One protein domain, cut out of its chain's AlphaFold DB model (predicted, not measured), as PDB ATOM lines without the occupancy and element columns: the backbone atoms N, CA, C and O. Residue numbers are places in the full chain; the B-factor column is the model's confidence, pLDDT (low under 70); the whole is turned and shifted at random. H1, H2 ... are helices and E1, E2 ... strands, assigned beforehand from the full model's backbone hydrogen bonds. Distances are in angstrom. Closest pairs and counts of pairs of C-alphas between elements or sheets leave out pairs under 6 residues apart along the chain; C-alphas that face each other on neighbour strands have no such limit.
ATOM      1  N   ALA A  22     189.628 107.918  93.973       85.00
ATOM      2  CA  ALA A  22     189.809 109.366  94.131       85.00
ATOM      3  C   ALA A  22     189.689 110.142  92.802       85.00
ATOM      4  O   ALA A  22     189.123 111.237  92.744       85.00
ATOM      5  N   ARG A  23     190.191 109.573  91.695       88.69
ATOM      6  CA  ARG A  23     190.042 110.180  90.360       88.69
ATOM      7  C   ARG A  23     188.577 110.205  89.919       88.69
ATOM      8  O   ARG A  23     188.134 111.212  89.361       88.69
ATOM      9  N   CYS A  24     187.848 109.117  90.160       91.06
ATOM     10  CA  CYS A  24     186.438 109.011  89.807       91.06
ATOM     11  C   CYS A  24     185.546 109.908  90.657       91.06
ATOM     12  O   CYS A  24     184.644 110.542  90.117       91.06
ATOM     13  N   GLU A  25     185.853 110.057  91.943       92.06
ATOM     14  CA  GLU A  25     185.181 111.013  92.822       92.06
ATOM     15  C   GLU A  25     185.352 112.455  92.327       92.06
ATOM     16  O   GLU A  25     184.380 113.206  92.239       92.06
ATOM     17  N   ARG A  26     186.565 112.840  91.910       93.44
ATOM     18  CA  ARG A  26     186.803 114.173  91.340       93.44
ATOM     19  C   ARG A  26     185.982 114.411  90.070       93.44
ATOM     20  O   ARG A  26     185.359 115.459  89.947       93.44
ATOM     21  N   LYS A  27     185.960 113.443  89.146       93.75
ATOM     22  CA  LYS A  27     185.177 113.535  87.900       93.75
ATOM     23  C   LYS A  27     183.672 113.567  88.162       93.75
ATOM     24  O   LYS A  27     182.953 114.307  87.500       93.75
ATOM     25  N   TYR A  28     183.208 112.814  89.156       94.62
ATOM     26  CA  TYR A  28     181.827 112.878  89.616       94.62
ATOM     27  C   TYR A  28     181.474 114.274  90.143       94.62
ATOM     28  O   TYR A  28     180.454 114.832  89.746       94.62
ATOM     29  N   ASN A  29     182.317 114.858  90.999       94.50
ATOM     30  CA  ASN A  29     182.077 116.188  91.560       94.50
ATOM     31  C   ASN A  29     182.096 117.283  90.482       94.50
ATOM     32  O   ASN A  29     181.212 118.132  90.487       94.50
ATOM     33  N   GLU A  30     183.021 117.205  89.521       95.06
ATOM     34  CA  GLU A  30     183.086 118.097  88.353       95.06
ATOM     35  C   GLU A  30     181.797 118.021  87.515       95.06
ATOM     36  O   GLU A  30     181.134 119.031  87.281       95.06
ATOM     37  N   ALA A  31     181.374 116.813  87.127       94.19
ATOM     38  CA  ALA A  31     180.142 116.629  86.364       94.19
ATOM     39  C   ALA A  31     178.901 117.075  87.155       94.19
ATOM     40  O   ALA A  31     177.989 117.691  86.602       94.19
ATOM     41  N   LYS A  32     178.865 116.810  88.464       94.38
ATOM     42  CA  LYS A  32     177.780 117.239  89.351       94.38
ATOM     43  C   LYS A  32     177.692 118.761  89.440       94.38
ATOM     44  O   LYS A  32     176.581 119.285  89.419       94.38
ATOM     45  N   GLU A  33     178.821 119.451  89.549       93.31
ATOM     46  CA  GLU A  33     178.881 120.911  89.591       93.31
ATOM     47  C   GLU A  33     178.346 121.511  88.288       93.31
ATOM     48  O   GLU A  33     177.400 122.301  88.332       93.31
ATOM     49  N   ILE A  34     178.828 121.031  87.135       92.88
ATOM     50  CA  ILE A  34     178.332 121.441  85.811       92.88
ATOM     51  C   ILE A  34     176.816 121.204  85.711       92.88
ATOM     52  O   ILE A  34     176.056 122.082  85.308       92.88
ATOM     53  N   CYS A  35     176.327 120.039  86.125       91.69
ATOM     54  CA  CYS A  35     174.901 119.725  86.056       91.69
ATOM     55  C   CYS A  35     174.037 120.475  87.086       91.69
ATOM     56  O   CYS A  35     172.818 120.560  86.909       91.69
ATOM     57  N   SER A  36     174.619 121.007  88.164       90.62
ATOM     58  CA  SER A  36     173.862 121.685  89.225       90.62
ATOM     59  C   SER A  36     173.234 122.997  88.750       90.62
ATOM     60  O   SER A  36     172.103 123.310  89.133       90.62
ATOM     61  N   GLU A  37     173.902 123.694  87.828       88.94
ATOM     62  CA  GLU A  37     173.449 124.978  87.290       88.94
ATOM     63  C   GLU A  37     172.256 124.828  86.333       88.94
ATOM     64  O   GLU A  37     171.450 125.742  86.163       88.94
ATOM     65  N   LEU A  38     172.051 123.628  85.779       88.25
ATOM     66  CA  LEU A  38     170.977 123.346  84.828       88.25
ATOM     67  C   LEU A  38     169.583 123.658  85.398       88.25
ATOM     68  O   LEU A  38     168.696 124.132  84.685       88.25
ATOM     69  N   LYS A  39     169.384 123.429  86.704       87.19
ATOM     70  CA  LYS A  39     168.120 123.743  87.385       87.19
ATOM     71  C   LYS A  39     167.864 125.252  87.427       87.19
ATOM     72  O   LYS A  39     166.719 125.672  87.237       87.19
ATOM     73  N   ASN A  40     168.902 126.045  87.677       88.81
ATOM     74  CA  ASN A  40     168.801 127.500  87.747       88.81
ATOM     75  C   ASN A  40     168.465 128.062  86.366       88.81
ATOM     76  O   ASN A  40     167.470 128.768  86.230       88.81
ATOM     77  N   GLN A  41     169.193 127.628  85.334       90.62
ATOM     78  CA  GLN A  41     168.965 128.030  83.942       90.62
ATOM     79  C   GLN A  41     167.564 127.653  83.443       90.62
ATOM     80  O   GLN A  41     166.855 128.471  82.858       90.62
ATOM     81  N   CYS A  42     167.104 126.438  83.757       91.38
ATOM     82  CA  CYS A  42     165.731 126.022  83.473       91.38
ATOM     83  C   CYS A  42     164.711 126.939  84.163       91.38
ATOM     84  O   CYS A  42     163.777 127.426  83.530       91.38
ATOM     85  N   THR A  43     164.900 127.215  85.455       91.38
ATOM     86  CA  THR A  43     163.997 128.083  86.226       91.38
ATOM     87  C   THR A  43     163.948 129.491  85.632       91.38
ATOM     88  O   THR A  43     162.860 130.041  85.466       91.38
ATOM     89  N   GLN A  44     165.098 130.043  85.244       92.19
ATOM     90  CA  GLN A  44     165.193 131.361  84.620       92.19
ATOM     91  C   GLN A  44     164.443 131.417  83.285       92.19
ATOM     92  O   GLN A  44     163.622 132.312  83.081       92.19
ATOM     93  N   ALA A  45     164.640 130.423  82.416       92.19
ATOM     94  CA  ALA A  45     163.935 130.332  81.140       92.19
ATOM     95  C   ALA A  45     162.413 130.191  81.318       92.19
ATOM     96  O   ALA A  45     161.641 130.818  80.592       92.19
ATOM     97  N   VAL A  46     161.966 129.403  82.301       93.31
ATOM     98  CA  VAL A  46     160.537 129.227  82.599       93.31
ATOM     99  C   VAL A  46     159.908 130.514  83.122       93.31
ATOM    100  O   VAL A  46     158.831 130.879  82.657       93.31
ATOM    101  N   ILE A  47     160.569 131.213  84.048       94.19
ATOM    102  CA  ILE A  47     160.074 132.491  84.576       94.19
ATOM    103  C   ILE A  47     160.011 133.533  83.461       94.19
ATOM    104  O   ILE A  47     158.988 134.195  83.316       94.19
ATOM    105  N   CYS A  48     161.056 133.637  82.637       94.81
ATOM    106  CA  CYS A  48     161.076 134.573  81.519       94.81
ATOM    107  C   CYS A  48     159.897 134.330  80.567       94.81
ATOM    108  O   CYS A  48     159.170 135.261  80.217       94.81
ATOM    109  N   LYS A  49     159.650 133.069  80.186       93.25
ATOM    110  CA  LYS A  49     158.516 132.726  79.319       93.25
ATOM    111  C   LYS A  49     157.168 133.007  79.965       93.25
ATOM    112  O   LYS A  49     156.279 133.515  79.293       93.25
ATOM    113  N   ASP A  50     157.005 132.682  81.246       95.19
ATOM    114  CA  ASP A  50     155.769 132.967  81.979       95.19
ATOM    115  C   ASP A  50     155.485 134.477  82.014       95.19
ATOM    116  O   ASP A  50     154.377 134.906  81.697       95.19
ATOM    117  N   LEU A  51     156.513 135.285  82.283       95.25
ATOM    118  CA  LEU A  51     156.444 136.742  82.206       95.25
ATOM    119  C   LEU A  51     156.048 137.222  80.810       95.25
ATOM    120  O   LEU A  51     155.115 138.011  80.675       95.25
ATOM    121  N   ARG A  52     156.715 136.730  79.762       94.88
ATOM    122  CA  ARG A  52     156.426 137.145  78.387       94.88
ATOM    123  C   ARG A  52     155.018 136.748  77.937       94.88
ATOM    124  O   ARG A  52     154.363 137.530  77.254       94.88
ATOM    125  N   ASN A  53     154.536 135.578  78.349       95.00
ATOM    126  CA  ASN A  53     153.177 135.119  78.063       95.00
ATOM    127  C   ASN A  53     152.117 135.976  78.772       95.00
ATOM    128  O   ASN A  53     151.076 136.262  78.187       95.00
ATOM    129  N   LYS A  54     152.377 136.403  80.015       96.75
ATOM    130  CA  LYS A  54     151.489 137.305  80.772       96.75
ATOM    131  C   LYS A  54     151.524 138.742  80.261       96.75
ATOM    132  O   LYS A  54     150.522 139.445  80.353       96.75
ATOM    133  N   CYS A  55     152.657 139.158  79.705       96.88
ATOM    134  CA  CYS A  55     152.891 140.499  79.190       96.88
ATOM    135  C   CYS A  55     153.121 140.471  77.672       96.88
ATOM    136  O   CYS A  55     154.266 140.598  77.229       96.88
ATOM    137  N   PRO A  56     152.057 140.302  76.852       95.81
ATOM    138  CA  PRO A  56     152.147 140.156  75.398       95.81
ATOM    139  C   PRO A  56     152.369 141.483  74.653       95.81
ATOM    140  O   PRO A  56     152.432 141.485  73.423       95.81
ATOM    141  N   GLN A  57     152.503 142.610  75.362       93.69
ATOM    142  CA  GLN A  57     152.669 143.935  74.762       93.69
ATOM    143  C   GLN A  57     153.876 143.969  73.807       93.69
ATOM    144  O   GLN A  57     154.848 143.222  73.963       93.69
ATOM    145  N   SER A  58     153.790 144.830  72.792       93.06
ATOM    146  CA  SER A  58     154.902 145.107  71.882       93.06
ATOM    147  C   SER A  58     155.870 146.095  72.524       93.06
ATOM    148  O   SER A  58     155.434 147.047  73.156       93.06
ATOM    149  N   VAL A  59     157.171 145.912  72.298       93.19
ATOM    150  CA  VAL A  59     158.245 146.806  72.774       93.19
ATOM    151  C   VAL A  59     158.821 147.691  71.657       93.19
ATOM    152  O   VAL A  59     159.897 148.262  71.801       93.19
ATOM    153  N   ALA A  60     158.126 147.788  70.516       91.62
ATOM    154  CA  ALA A  60     158.626 148.441  69.300       91.62
ATOM    155  C   ALA A  60     158.530 149.980  69.299       91.62
ATOM    156  O   ALA A  60     158.999 150.620  68.365       91.62
ATOM    157  N   ASN A  61     157.886 150.577  70.301       92.94
ATOM    158  CA  ASN A  61     157.767 152.027  70.462       92.94
ATOM    159  C   ASN A  61     157.774 152.397  71.954       92.94
ATOM    160  O   ASN A  61     157.641 151.522  72.811       92.94
ATOM    161  N   ILE A  62     157.912 153.691  72.255       95.12
ATOM    162  CA  ILE A  62     158.031 154.196  73.632       95.12
ATOM    163  C   ILE A  62     156.855 153.773  74.528       95.12
ATOM    164  O   ILE A  62     157.075 153.195  75.587       95.12
ATOM    165  N   SER A  63     155.617 153.943  74.056       95.38
ATOM    166  CA  SER A  63     154.410 153.562  74.805       95.38
ATOM    167  C   SER A  63     154.332 152.046  75.030       95.38
ATOM    168  O   SER A  63     153.956 151.575  76.104       95.38
ATOM    169  N   GLY A  64     154.744 151.261  74.036       94.94
ATOM    170  CA  GLY A  64     154.870 149.814  74.140       94.94
ATOM    171  C   GLY A  64     155.891 149.387  75.198       94.94
ATOM    172  O   GLY A  64     155.601 148.527  76.024       94.94
ATOM    173  N   CYS A  65     157.055 150.038  75.232       95.31
ATOM    174  CA  CYS A  65     158.080 149.794  76.246       95.31
ATOM    175  C   CYS A  65     157.569 150.129  77.658       95.31
ATOM    176  O   CYS A  65     157.697 149.309  78.559       95.31
ATOM    177  N   GLU A  66     156.914 151.278  77.847       96.19
ATOM    178  CA  GLU A  66     156.348 151.688  79.143       96.19
ATOM    179  C   GLU A  66     155.269 150.718  79.645       96.19
ATOM    180  O   GLU A  66     155.308 150.265  80.793       96.19
ATOM    181  N   THR A  67     154.323 150.346  78.777       97.69
ATOM    182  CA  THR A  67     153.255 149.393  79.127       97.69
ATOM    183  C   THR A  67     153.802 147.995  79.415       97.69
ATOM    184  O   THR A  67     153.324 147.322  80.333       97.69
ATOM    185  N   PHE A  68     154.834 147.570  78.685       96.50
ATOM    186  CA  PHE A  68     155.546 146.327  78.955       96.50
ATOM    187  C   PHE A  68     156.269 146.365  80.310       96.50
ATOM    188  O   PHE A  68     156.101 145.442  81.110       96.50
ATOM    189  N   THR A  69     156.997 147.445  80.623       96.44
ATOM    190  CA  THR A  69     157.673 147.637  81.919       96.44
ATOM    191  C   THR A  69     156.706 147.540  83.087       96.44
ATOM    192  O   THR A  69     156.993 146.843  84.068       96.44
ATOM    193  N   GLN A  70     155.553 148.205  82.980       97.31
ATOM    194  CA  GLN A  70     154.524 148.163  84.013       97.31
ATOM    195  C   GLN A  70     154.007 146.732  84.207       97.31
ATOM    196  O   GLN A  70     154.013 146.220  85.325       97.31
ATOM    197  N   CYS A  71     153.647 146.053  83.114       98.06
ATOM    198  CA  CYS A  71     153.138 144.686  83.178       98.06
ATOM    199  C   CYS A  71     154.137 143.719  83.823       98.06
ATOM    200  O   CYS A  71     153.773 142.950  84.717       98.06
ATOM    201  N   ILE A  72     155.406 143.755  83.401       96.88
ATOM    202  CA  ILE A  72     156.432 142.864  83.951       96.88
ATOM    203  C   ILE A  72     156.640 143.151  85.439       96.88
ATOM    204  O   ILE A  72     156.725 142.218  86.237       96.88
ATOM    205  N   SER A  73     156.675 144.428  85.829       94.75
ATOM    206  CA  SER A  73     156.843 144.830  87.227       94.75
ATOM    207  C   SER A  73     155.737 144.288  88.132       94.75
ATOM    208  O   SER A  73     156.019 143.944  89.281       94.75
ATOM    209  N   GLU A  74     154.509 144.171  87.629       96.06
ATOM    210  CA  GLU A  74     153.360 143.618  88.356       96.06
ATOM    211  C   GLU A  74     153.342 142.083  88.394       96.06
ATOM    212  O   GLU A  74     152.834 141.499  89.349       96.06
ATOM    213  N   ASN A  75     153.910 141.421  87.383       96.75
ATOM    214  CA  ASN A  75     153.845 139.963  87.230       96.75
ATOM    215  C   ASN A  75     155.104 139.221  87.692       96.75
ATOM    216  O   ASN A  75     155.117 137.986  87.718       96.75
ATOM    217  N   ILE A  76     156.162 139.946  88.056       94.56
ATOM    218  CA  ILE A  76     157.397 139.333  88.527       94.56
ATOM    219  C   ILE A  76     157.210 138.636  89.878       94.56
ATOM    220  O   ILE A  76     156.580 139.203  90.776       94.56
ATOM    221  N   PRO A  77     157.744 137.410  90.058       93.50
ATOM    222  CA  PRO A  77     157.609 136.710  91.325       93.50
ATOM    223  C   PRO A  77     158.172 137.515  92.498       93.50
ATOM    224  O   PRO A  77     159.280 138.045  92.433       93.50
ATOM    225  N   SER A  78     157.437 137.545  93.607       92.50
ATOM    226  CA  SER A  78     157.758 138.373  94.777       92.50
ATOM    227  C   SER A  78     159.031 137.967  95.527       92.50
ATOM    228  O   SER A  78     159.446 138.679  96.433       92.50
ATOM    229  N   PHE A  79     159.632 136.821  95.196       91.88
ATOM    230  CA  PHE A  79     160.907 136.396  95.777       91.88
ATOM    231  C   PHE A  79     162.121 137.101  95.151       91.88
ATOM    232  O   PHE A  79     163.226 136.962  95.668       91.88
ATOM    233  N   PHE A  80     161.944 137.839  94.050       90.88
ATOM    234  CA  PHE A  80     162.973 138.745  93.555       90.88
ATOM    235  C   PHE A  80     162.902 140.072  94.314       90.88
ATOM    236  O   PHE A  80     161.865 140.731  94.329       90.88
ATOM    237  N   GLU A  81     164.020 140.481  94.914       88.38
ATOM    238  CA  GLU A  81     164.134 141.774  95.608       88.38
ATOM    239  C   GLU A  81     164.000 142.958  94.638       88.38
ATOM    240  O   GLU A  81     163.420 143.990  94.968       88.38
ATOM    241  N   ASN A  82     164.520 142.783  93.422       91.44
ATOM    242  CA  ASN A  82     164.485 143.770  92.353       91.44
ATOM    243  C   ASN A  82     163.478 143.354  91.280       91.44
ATOM    244  O   ASN A  82     163.237 142.169  91.064       91.44
ATOM    245  N   ARG A  83     162.916 144.335  90.570       93.88
ATOM    246  CA  ARG A  83     162.024 144.109  89.422       93.88
ATOM    247  C   ARG A  83     162.787 144.261  88.113       93.88
ATOM    248  O   ARG A  83     163.798 144.964  88.076       93.88
ATOM    249  N   CYS A  84     162.283 143.658  87.038       94.81
ATOM    250  CA  CYS A  84     162.781 143.973  85.704       94.81
ATOM    251  C   CYS A  84     162.489 145.437  85.378       94.81
ATOM    252  O   CYS A  84     161.357 145.889  85.549       94.81
ATOM    253  N   ARG A  85     163.502 146.167  84.916       93.19
ATOM    254  CA  ARG A  85     163.374 147.568  84.515       93.19
ATOM    255  C   ARG A  85     163.713 147.692  83.044       93.19
ATOM    256  O   ARG A  85     164.684 147.085  82.591       93.19
ATOM    257  N   TYR A  86     162.908 148.467  82.325       94.50
ATOM    258  CA  TYR A  86     163.160 148.750  80.924       94.50
ATOM    259  C   TYR A  86     162.998 150.221  80.616       94.50
ATOM    260  O   TYR A  86     162.112 150.886  81.157       94.50
ATOM    261  N   GLU A  87     163.849 150.697  79.717       94.12
ATOM    262  CA  GLU A  87     163.875 152.084  79.281       94.12
ATOM    263  C   GLU A  87     163.940 152.156  77.758       94.12
ATOM    264  O   GLU A  87     164.602 151.353  77.088       94.12
ATOM    265  N   TRP A  88     163.240 153.144  77.206       94.31
ATOM    266  CA  TRP A  88     163.325 153.467  75.792       94.31
ATOM    267  C   TRP A  88     164.607 154.252  75.522       94.31
ATOM    268  O   TRP A  88     164.793 155.355  76.032       94.31
ATOM    269  N   ASN A  89     165.481 153.697  74.692       91.44
ATOM    270  CA  ASN A  89     166.732 154.321  74.292       91.44
ATOM    271  C   ASN A  89     166.614 154.856  72.863       91.44
ATOM    272  O   ASN A  89     166.324 154.100  71.940       91.44
ATOM    273  N   GLY A  90     166.885 156.150  72.669       89.56
ATOM    274  CA  GLY A  90     166.886 156.810  71.358       89.56
ATOM    275  C   GLY A  90     165.666 157.698  71.093       89.56
ATOM    276  O   GLY A  90     164.909 158.046  71.997       89.56
ATOM    277  N   HIS A  91     165.486 158.108  69.833       88.38
ATOM    278  CA  HIS A  91     164.370 158.972  69.434       88.38
ATOM    279  C   HIS A  91     163.020 158.232  69.496       88.38
ATOM    280  O   HIS A  91     162.988 157.014  69.314       88.38
ATOM    281  N   PRO A  92     161.881 158.933  69.667       82.25
ATOM    282  CA  PRO A  92     160.560 158.299  69.798       82.25
ATOM    283  C   PRO A  92     160.185 157.320  68.671       82.25
ATOM    284  O   PRO A  92     159.492 156.340  68.921       82.25
ATOM    285  N   ASN A  93     160.679 157.558  67.449       81.62
ATOM    286  CA  ASN A  93     160.367 156.756  66.258       81.62
ATOM    287  C   ASN A  93     161.532 155.875  65.767       81.62
ATOM    288  O   ASN A  93     161.392 155.198  64.752       81.62
ATOM    289  N   GLN A  94     162.699 155.931  66.417       86.50
ATOM    290  CA  GLN A  94     163.927 155.239  65.980       86.50
ATOM    291  C   GLN A  94     164.729 154.669  67.162       86.50
ATOM    292  O   GLN A  94     165.935 154.460  67.064       86.50
ATOM    293  N   GLY A  95     164.070 154.489  68.302       89.50
ATOM    294  CA  GLY A  95     164.668 153.926  69.502       89.50
ATOM    295  C   GLY A  95     164.402 152.433  69.654       89.50
ATOM    296  O   GLY A  95     163.832 151.781  68.779       89.50
ATOM    297  N   TYR A  96     164.821 151.901  70.793       92.12
ATOM    298  CA  TYR A  96     164.579 150.524  71.197       92.12
ATOM    299  C   TYR A  96     164.356 150.453  72.706       92.12
ATOM    300  O   TYR A  96     164.939 151.213  73.478       92.12
ATOM    301  N   CYS A  97     163.514 149.520  73.135       92.44
ATOM    302  CA  CYS A  97     163.366 149.190  74.545       92.44
ATOM    303  C   CYS A  97     164.563 148.334  74.980       92.44
ATOM    304  O   CYS A  97     164.928 147.392  74.274       92.44
ATOM    305  N   SER A  98     165.175 148.630  76.125       92.00
ATOM    306  CA  SER A  98     166.280 147.831  76.665       92.00
ATOM    307  C   SER A  98     166.070 147.525  78.139       92.00
ATOM    308  O   SER A  98     165.434 148.297  78.853       92.00
ATOM    309  N   ASN A  99     166.578 146.379  78.591       91.81
ATOM    310  CA  ASN A  99     166.604 146.039  80.009       91.81
ATOM    311  C   ASN A  99     167.729 146.817  80.712       91.81
ATOM    312  O   ASN A  99     168.887 146.702  80.314       91.81
ATOM    313  N   THR A 100     167.399 147.560  81.769       91.88
ATOM    314  CA  THR A 100     168.340 148.415  82.518       91.88
ATOM    315  C   THR A 100     168.711 147.857  83.896       91.88
ATOM    316  O   THR A 100     169.243 148.567  84.753       91.88
ATOM    317  N   ASN A 101     168.444 146.571  84.152       91.62
ATOM    318  CA  ASN A 101     168.922 145.912  85.365       91.62
ATOM    319  C   ASN A 101     170.453 145.802  85.362       91.62
ATOM    320  O   ASN A 101     171.068 145.475  84.346       91.62
ATOM    321  N   SER A 102     171.075 146.018  86.524       89.19
ATOM    322  CA  SER A 102     172.519 145.833  86.686       89.19
ATOM    323  C   SER A 102     172.933 144.384  86.404       89.19
ATOM    324  O   SER A 102     172.196 143.442  86.692       89.19
ATOM    325  N   VAL A 103     174.167 144.190  85.918       85.62
ATOM    326  CA  VAL A 103     174.835 142.871  85.819       85.62
ATOM    327  C   VAL A 103     174.819 142.090  87.135       85.62
ATOM    328  O   VAL A 103     174.844 140.866  87.114       85.62
ATOM    329  N   THR A 104     174.773 142.786  88.273       88.81
ATOM    330  CA  THR A 104     174.790 142.180  89.608       88.81
ATOM    331  C   THR A 104     173.407 141.785  90.121       88.81
ATOM    332  O   THR A 104     173.309 141.094  91.133       88.81
ATOM    333  N   GLU A 105     172.326 142.211  89.463       90.50
ATOM    334  CA  GLU A 105     170.970 141.902  89.905       90.50
ATOM    335  C   GLU A 105     170.531 140.527  89.395       90.50
ATOM    336  O   GLU A 105     170.391 140.309  88.195       90.50
ATOM    337  N   THR A 106     170.221 139.608  90.309       91.06
ATOM    338  CA  THR A 106     169.777 138.242  89.969       91.06
ATOM    339  C   THR A 106     168.507 138.217  89.121       91.06
ATOM    340  O   THR A 106     168.354 137.345  88.267       91.06
ATOM    341  N   VAL A 107     167.618 139.201  89.308       92.62
ATOM    342  CA  VAL A 107     166.389 139.348  88.517       92.62
ATOM    343  C   VAL A 107     166.682 139.500  87.025       92.62
ATOM    344  O   VAL A 107     165.918 139.014  86.196       92.62
ATOM    345  N   ARG A 108     167.825 140.095  86.664       91.31
ATOM    346  CA  ARG A 108     168.211 140.325  85.272       91.31
ATOM    347  C   ARG A 108     168.194 139.040  84.444       91.31
ATOM    348  O   ARG A 108     167.814 139.076  83.278       91.31
ATOM    349  N   LEU A 109     168.571 137.913  85.050       91.19
ATOM    350  CA  LEU A 109     168.654 136.614  84.381       91.19
ATOM    351  C   LEU A 109     167.282 136.067  83.962       91.19
ATOM    352  O   LEU A 109     167.200 135.237  83.062       91.19
ATOM    353  N   VAL A 110     166.198 136.529  84.589       93.31
ATOM    354  CA  VAL A 110     164.830 136.086  84.271       93.31
ATOM    355  C   VAL A 110     164.040 137.084  83.437       93.31
ATOM    356  O   VAL A 110     162.935 136.772  83.000       93.31
ATOM    357  N   CYS A 111     164.574 138.284  83.232       94.25
ATOM    358  CA  CYS A 111     163.889 139.332  82.497       94.25
ATOM    359  C   CYS A 111     163.941 139.058  80.984       94.25
ATOM    360  O   CYS A 111     165.032 138.853  80.438       94.25
ATOM    361  N   PRO A 112     162.800 139.114  80.271       94.88
ATOM    362  CA  PRO A 112     162.803 139.170  78.810       94.88
ATOM    363  C   PRO A 112     163.670 140.324  78.316       94.88
ATOM    364  O   PRO A 112     163.755 141.342  79.001       94.88
ATOM    365  N   GLY A 113     164.292 140.204  77.145       89.25
ATOM    366  CA  GLY A 113     165.077 141.315  76.603       89.25
ATOM    367  C   GLY A 113     166.478 141.438  77.196       89.25
ATOM    368  O   GLY A 113     167.102 142.492  77.075       89.25
ATOM    369  N   GLN A 114     166.974 140.401  77.883       80.50
ATOM    370  CA  GLN A 114     168.324 140.404  78.437       80.50
ATOM    371  C   GLN A 114     169.327 140.582  77.290       80.50
ATOM    372  O   GLN A 114     169.480 139.705  76.445       80.50
ATOM    373  N   GLY A 115     169.993 141.732  77.235       56.09
ATOM    374  CA  GLY A 115     170.847 142.068  76.106       56.09
ATOM    375  C   GLY A 115     171.805 143.194  76.435       56.09
ATOM    376  O   GLY A 115     171.536 144.345  76.120       56.09
ATOM    377  N   ASP A 116     172.966 142.841  76.982       51.59
ATOM    378  CA  ASP A 116     174.151 143.572  76.538       51.59
ATOM    379  C   ASP A 116     174.391 143.076  75.111       51.59
ATOM    380  O   ASP A 116     174.492 141.865  74.906       51.59
ATOM    381  N   SER A 117     174.462 143.967  74.119       55.16
ATOM    382  CA  SER A 117     174.662 143.606  72.700       55.16
ATOM    383  C   SER A 117     175.947 142.804  72.433       55.16
ATOM    384  O   SER A 117     176.139 142.274  71.343       55.16
ATOM    385  N   ILE A 118     176.821 142.711  73.436       58.72
ATOM    386  CA  ILE A 118     178.092 141.984  73.432       58.72
ATOM    387  C   ILE A 118     177.907 140.525  73.902       58.72
ATOM    388  O   ILE A 118     178.752 139.671  73.640       58.72
ATOM    389  N   SER A 119     176.807 140.203  74.590       75.00
ATOM    390  CA  SER A 119     176.540 138.849  75.075       75.00
ATOM    391  C   SER A 119     176.061 137.937  73.947       75.00
ATOM    392  O   SER A 119     175.108 138.252  73.236       75.00
ATOM    393  N   GLN A 120     176.631 136.732  73.860       76.94
ATOM    394  CA  GLN A 120     176.140 135.661  72.977       76.94
ATOM    395  C   GLN A 120     174.717 135.170  73.315       76.94
ATOM    396  O   GLN A 120     174.173 134.313  72.618       76.94
ATOM    397  N   TYR A 121     174.137 135.669  74.410       80.69
ATOM    398  CA  TYR A 121     172.784 135.366  74.871       80.69
ATOM    399  C   TYR A 121     171.860 136.587  74.820       80.69
ATOM    400  O   TYR A 121     170.855 136.611  75.525       80.69
ATOM    401  N   ALA A 122     172.208 137.611  74.037       78.69
ATOM    402  CA  ALA A 122     171.334 138.755  73.829       78.69
ATOM    403  C   ALA A 122     169.990 138.324  73.212       78.69
ATOM    404  O   ALA A 122     169.957 137.566  72.244       78.69
ATOM    405  N   ASP A 123     168.887 138.835  73.756       82.56
ATOM    406  CA  ASP A 123     167.514 138.558  73.314       82.56
ATOM    407  C   ASP A 123     166.807 139.861  72.900       82.56
ATOM    408  O   ASP A 123     165.891 140.317  73.582       82.56
ATOM    409  N   PRO A 124     167.205 140.506  71.788       81.94
ATOM    410  CA  PRO A 124     166.658 141.806  71.388       81.94
ATOM    411  C   PRO A 124     165.160 141.764  71.046       81.94
ATOM    412  O   PRO A 124     164.514 142.806  70.982       81.94
ATOM    413  N   SER A 125     164.596 140.575  70.820       85.56
ATOM    414  CA  SER A 125     163.175 140.363  70.537       85.56
ATOM    415  C   SER A 125     162.321 140.148  71.790       85.56
ATOM    416  O   SER A 125     161.099 140.047  71.667       85.56
ATOM    417  N   PHE A 126     162.925 140.085  72.985       91.50
ATOM    418  CA  PHE A 126     162.218 139.868  74.252       91.50
ATOM    419  C   PHE A 126     161.420 138.551  74.254       91.50
ATOM    420  O   PHE A 126     160.309 138.463  74.778       91.50
ATOM    421  N   THR A 127     161.976 137.519  73.619       90.25
ATOM    422  CA  THR A 127     161.350 136.197  73.446       90.25
ATOM    423  C   THR A 127     161.944 135.124  74.354       90.25
ATOM    424  O   THR A 127     161.594 133.950  74.241       90.25
ATOM    425  N   CYS A 128     162.828 135.516  75.272       92.19
ATOM    426  CA  CYS A 128     163.563 134.640  76.176       92.19
ATOM    427  C   CYS A 128     164.512 133.669  75.461       92.19
ATOM    428  O   CYS A 128     164.889 132.636  76.019       92.19
ATOM    429  N   THR A 129     164.900 133.971  74.217       89.25
ATOM    430  CA  THR A 129     165.795 133.102  73.434       89.25
ATOM    431  C   THR A 129     167.171 132.976  74.079       89.25
ATOM    432  O   THR A 129     167.740 131.885  74.080       89.25
ATOM    433  N   GLY A 130     167.658 134.049  74.709       88.31
ATOM    434  CA  GLY A 130     168.894 134.065  75.486       88.31
ATOM    435  C   GLY A 130     168.900 133.028  76.608       88.31
ATOM    436  O   GLY A 130     169.789 132.180  76.653       88.31
ATOM    437  N   GLN A 131     167.879 133.031  77.469       90.38
ATOM    438  CA  GLN A 131     167.751 132.084  78.582       90.38
ATOM    439  C   GLN A 131     167.558 130.644  78.094       90.38
ATOM    440  O   GLN A 131     168.146 129.713  78.643       90.38
ATOM    441  N   VAL A 132     166.770 130.440  77.032       89.56
ATOM    442  CA  VAL A 132     166.602 129.109  76.426       89.56
ATOM    443  C   VAL A 132     167.928 128.593  75.868       89.56
ATOM    444  O   VAL A 132     168.246 127.417  76.038       89.56
ATOM    445  N   LYS A 133     168.722 129.459  75.231       89.50
ATOM    446  CA  LYS A 133     170.053 129.103  74.731       89.50
ATOM    447  C   LYS A 133     171.012 128.779  75.880       89.50
ATOM    448  O   LYS A 133     171.661 127.745  75.811       89.50
ATOM    449  N   GLN A 134     171.044 129.577  76.952       89.88
ATOM    450  CA  GLN A 134     171.855 129.279  78.144       89.88
ATOM    451  C   GLN A 134     171.509 127.908  78.734       89.88
ATOM    452  O   GLN A 134     172.399 127.106  79.005       89.88
ATOM    453  N   PHE A 135     170.215 127.596  78.858       91.19
ATOM    454  CA  PHE A 135     169.771 126.276  79.298       91.19
ATOM    455  C   PHE A 135     170.254 125.155  78.364       91.19
ATOM    456  O   PHE A 135     170.789 124.160  78.849       91.19
ATOM    457  N   LYS A 136     170.102 125.306  77.041       91.19
ATOM    458  CA  LYS A 136     170.537 124.297  76.056       91.19
ATOM    459  C   LYS A 136     172.051 124.076  76.070       91.19
ATOM    460  O   LYS A 136     172.501 122.930  76.044       91.19
ATOM    461  N   ASP A 137     172.822 125.155  76.153       91.62
ATOM    462  CA  ASP A 137     174.283 125.098  76.215       91.62
ATOM    463  C   ASP A 137     174.726 124.403  77.516       91.62
ATOM    464  O   ASP A 137     175.549 123.487  77.484       91.62
ATOM    465  N   GLN A 138     174.093 124.733  78.650       93.19
ATOM    466  CA  GLN A 138     174.359 124.075  79.933       93.19
ATOM    467  C   GLN A 138     173.940 122.598  79.941       93.19
ATOM    468  O   GLN A 138     174.640 121.763  80.517       93.19
ATOM    469  N   LYS A 139     172.811 122.253  79.304       93.88
ATOM    470  CA  LYS A 139     172.345 120.865  79.158       93.88
ATOM    471  C   LYS A 139     173.384 120.045  78.403       93.88
ATOM    472  O   LYS A 139     173.821 119.014  78.902       93.88
ATOM    473  N   THR A 140     173.844 120.570  77.270       94.62
ATOM    474  CA  THR A 140     174.874 119.939  76.436       94.62
ATOM    475  C   THR A 140     176.175 119.738  77.218       94.62
ATOM    476  O   THR A 140     176.740 118.645  77.203       94.62
ATOM    477  N   ALA A 141     176.632 120.753  77.959       94.69
ATOM    478  CA  ALA A 141     177.829 120.647  78.795       94.69
ATOM    479  C   ALA A 141     177.676 119.590  79.905       94.69
ATOM    480  O   ALA A 141     178.586 118.797  80.145       94.69
ATOM    481  N   CYS A 142     176.510 119.535  80.557       94.69
ATOM    482  CA  CYS A 142     176.195 118.524  81.565       94.69
ATOM    483  C   CYS A 142     176.187 117.107  80.969       94.69
ATOM    484  O   CYS A 142     176.816 116.208  81.522       94.69
ATOM    485  N   GLU A 143     175.544 116.899  79.818       95.00
ATOM    486  CA  GLU A 143     175.530 115.605  79.121       95.00
ATOM    487  C   GLU A 143     176.942 115.140  78.747       95.00
ATOM    488  O   GLU A 143     177.297 113.980  78.979       95.00
ATOM    489  N   GLN A 144     177.776 116.050  78.236       96.31
ATOM    490  CA  GLN A 144     179.176 115.766  77.927       96.31
ATOM    491  C   GLN A 144     179.969 115.378  79.182       96.31
ATOM    492  O   GLN A 144     180.650 114.352  79.172       96.31
ATOM    493  N   ALA A 145     179.831 116.127  80.278       94.81
ATOM    494  CA  ALA A 145     180.526 115.835  81.532       94.81
ATOM    495  C   ALA A 145     180.095 114.488  82.142       94.81
ATOM    496  O   ALA A 145     180.931 113.716  82.617       94.81
ATOM    497  N   VAL A 146     178.798 114.160  82.088       95.06
ATOM    498  CA  VAL A 146     178.271 112.864  82.547       95.06
ATOM    499  C   VAL A 146     178.778 111.716  81.673       95.06
ATOM    500  O   VAL A 146     179.126 110.656  82.201       95.06
ATOM    501  N   SER A 147     178.858 111.916  80.356       95.00
ATOM    502  CA  SER A 147     179.424 110.941  79.417       95.00
ATOM    503  C   SER A 147     180.919 110.704  79.673       95.00
ATOM    504  O   SER A 147     181.377 109.557  79.753       95.00
ATOM    505  N   GLU A 148     181.690 111.770  79.897       94.31
ATOM    506  CA  GLU A 148     183.113 111.683  80.233       94.31
ATOM    507  C   GLU A 148     183.333 110.949  81.564       94.31
ATOM    508  O   GLU A 148     184.144 110.024  81.641       94.31
ATOM    509  N   TYR A 149     182.571 111.303  82.602       93.94
ATOM    510  CA  TYR A 149     182.594 110.603  83.884       93.94
ATOM    511  C   TYR A 149     182.271 109.110  83.719       93.94
ATOM    512  O   TYR A 149     183.014 108.247  84.189       93.94
ATOM    513  N   SER A 150     181.200 108.792  82.989       92.62
ATOM    514  CA  SER A 150     180.742 107.413  82.794       92.62
ATOM    515  C   SER A 150     181.746 106.559  82.016       92.62
ATOM    516  O   SER A 150     181.898 105.372  82.313       92.62
ATOM    517  N   SER A 151     182.439 107.141  81.035       93.62
ATOM    518  CA  SER A 151     183.443 106.436  80.231       93.62
ATOM    519  C   SER A 151     184.761 106.237  80.986       93.62
ATOM    520  O   SER A 151     185.298 105.130  80.989       93.62
ATOM    521  N   GLN A 152     185.258 107.255  81.695       93.06
ATOM    522  CA  GLN A 152     186.521 107.156  82.443       93.06
ATOM    523  C   GLN A 152     186.406 106.324  83.727       93.06
ATOM    524  O   GLN A 152     187.413 105.810  84.210       93.06
ATOM    525  N   CYS A 153     185.193 106.161  84.258       91.81
ATOM    526  CA  CYS A 153     184.909 105.395  85.474       91.81
ATOM    527  C   CYS A 153     184.083 104.133  85.194       91.81
ATOM    528  O   CYS A 153     183.276 103.713  86.020       91.81
ATOM    529  N   ALA A 154     184.255 103.519  84.017       88.31
ATOM    530  CA  ALA A 154     183.590 102.266  83.631       88.31
ATOM    531  C   ALA A 154     183.886 101.087  84.573       88.31
ATOM    532  O   ALA A 154     183.028 100.232  84.765       88.31
TER     533      ALA A 154
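What this domain is: This is residues 22 to 154 of the 220 residues of an uncharacterized protein of Halobacteriovoraceae bacterium (UniProt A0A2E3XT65). A long helical hairpin bears a small head at one end: H1 and H2, nearly in line, run alongside the long H5, while H3 and the strand hairpin E1-E2 packed on it make the head. The 133 printed residues hold H1, H2, H3, E1, E2, H4, H5 in that order, mostly helix, with one antiparallel sheet, E1 - E2. The whole is loose, with a radius of gyration of the C-alphas of 18.1 A, and a rod spanning 61 by 30 by 24 A.

How they stand to each other: H1, residues 22 to 36, touches H5, residues 129 to 152, at a shallow tilt of 15 degrees, opposite ways; the closest C-alphas, Cys 35 and Cys 142, are 4.8 A apart. H2, residues 38 to 54, is the hub and touches residues 131 to 142 of H5 at a shallow tilt of 21 degrees, opposite ways, closest at C-alphas 45 and 131, 4.9 A. With residues 51 to 54 alone H2 touches H3, residues 62 to 75, at a steep tilt of 59 degrees, closest at C-alphas 51 and 72, 6.4 A. E1, residues 86 to 89, comes within 5.7 A of H3 at C-alphas 86 and 69. E1 forms a hairpin with E2, residues 96 to 99, with N 89 and O 96 at 2.8 A, within hydrogen-bond range. H4, residues 106 to 110, touches H2, closest at C-alphas 110 and 44, 4.8 A. In H1, H2, H3 and H5 every O i to N i+4 pair is within hydrogen-bond range; in H4 0 of 1 is, against 2 of 2 O i to N i+3 pairs.

Where its parts are: H1 begins at C-alpha 22 (189.809, 109.366, 94.131) and is 20.7 A long. H2 is 24.3 A, H3 20.1 A and H5 34.4 A, ending at C-alpha 152 (186.521, 107.156, 82.443).

The domain as a whole: The C-alphas of Ala 22 and Asn 93, the two farthest apart, are 62.4 A apart. The printed part has no cut. The link from H4 to H5 is long; in it, residues 115 to 118 have pLDDT under 70.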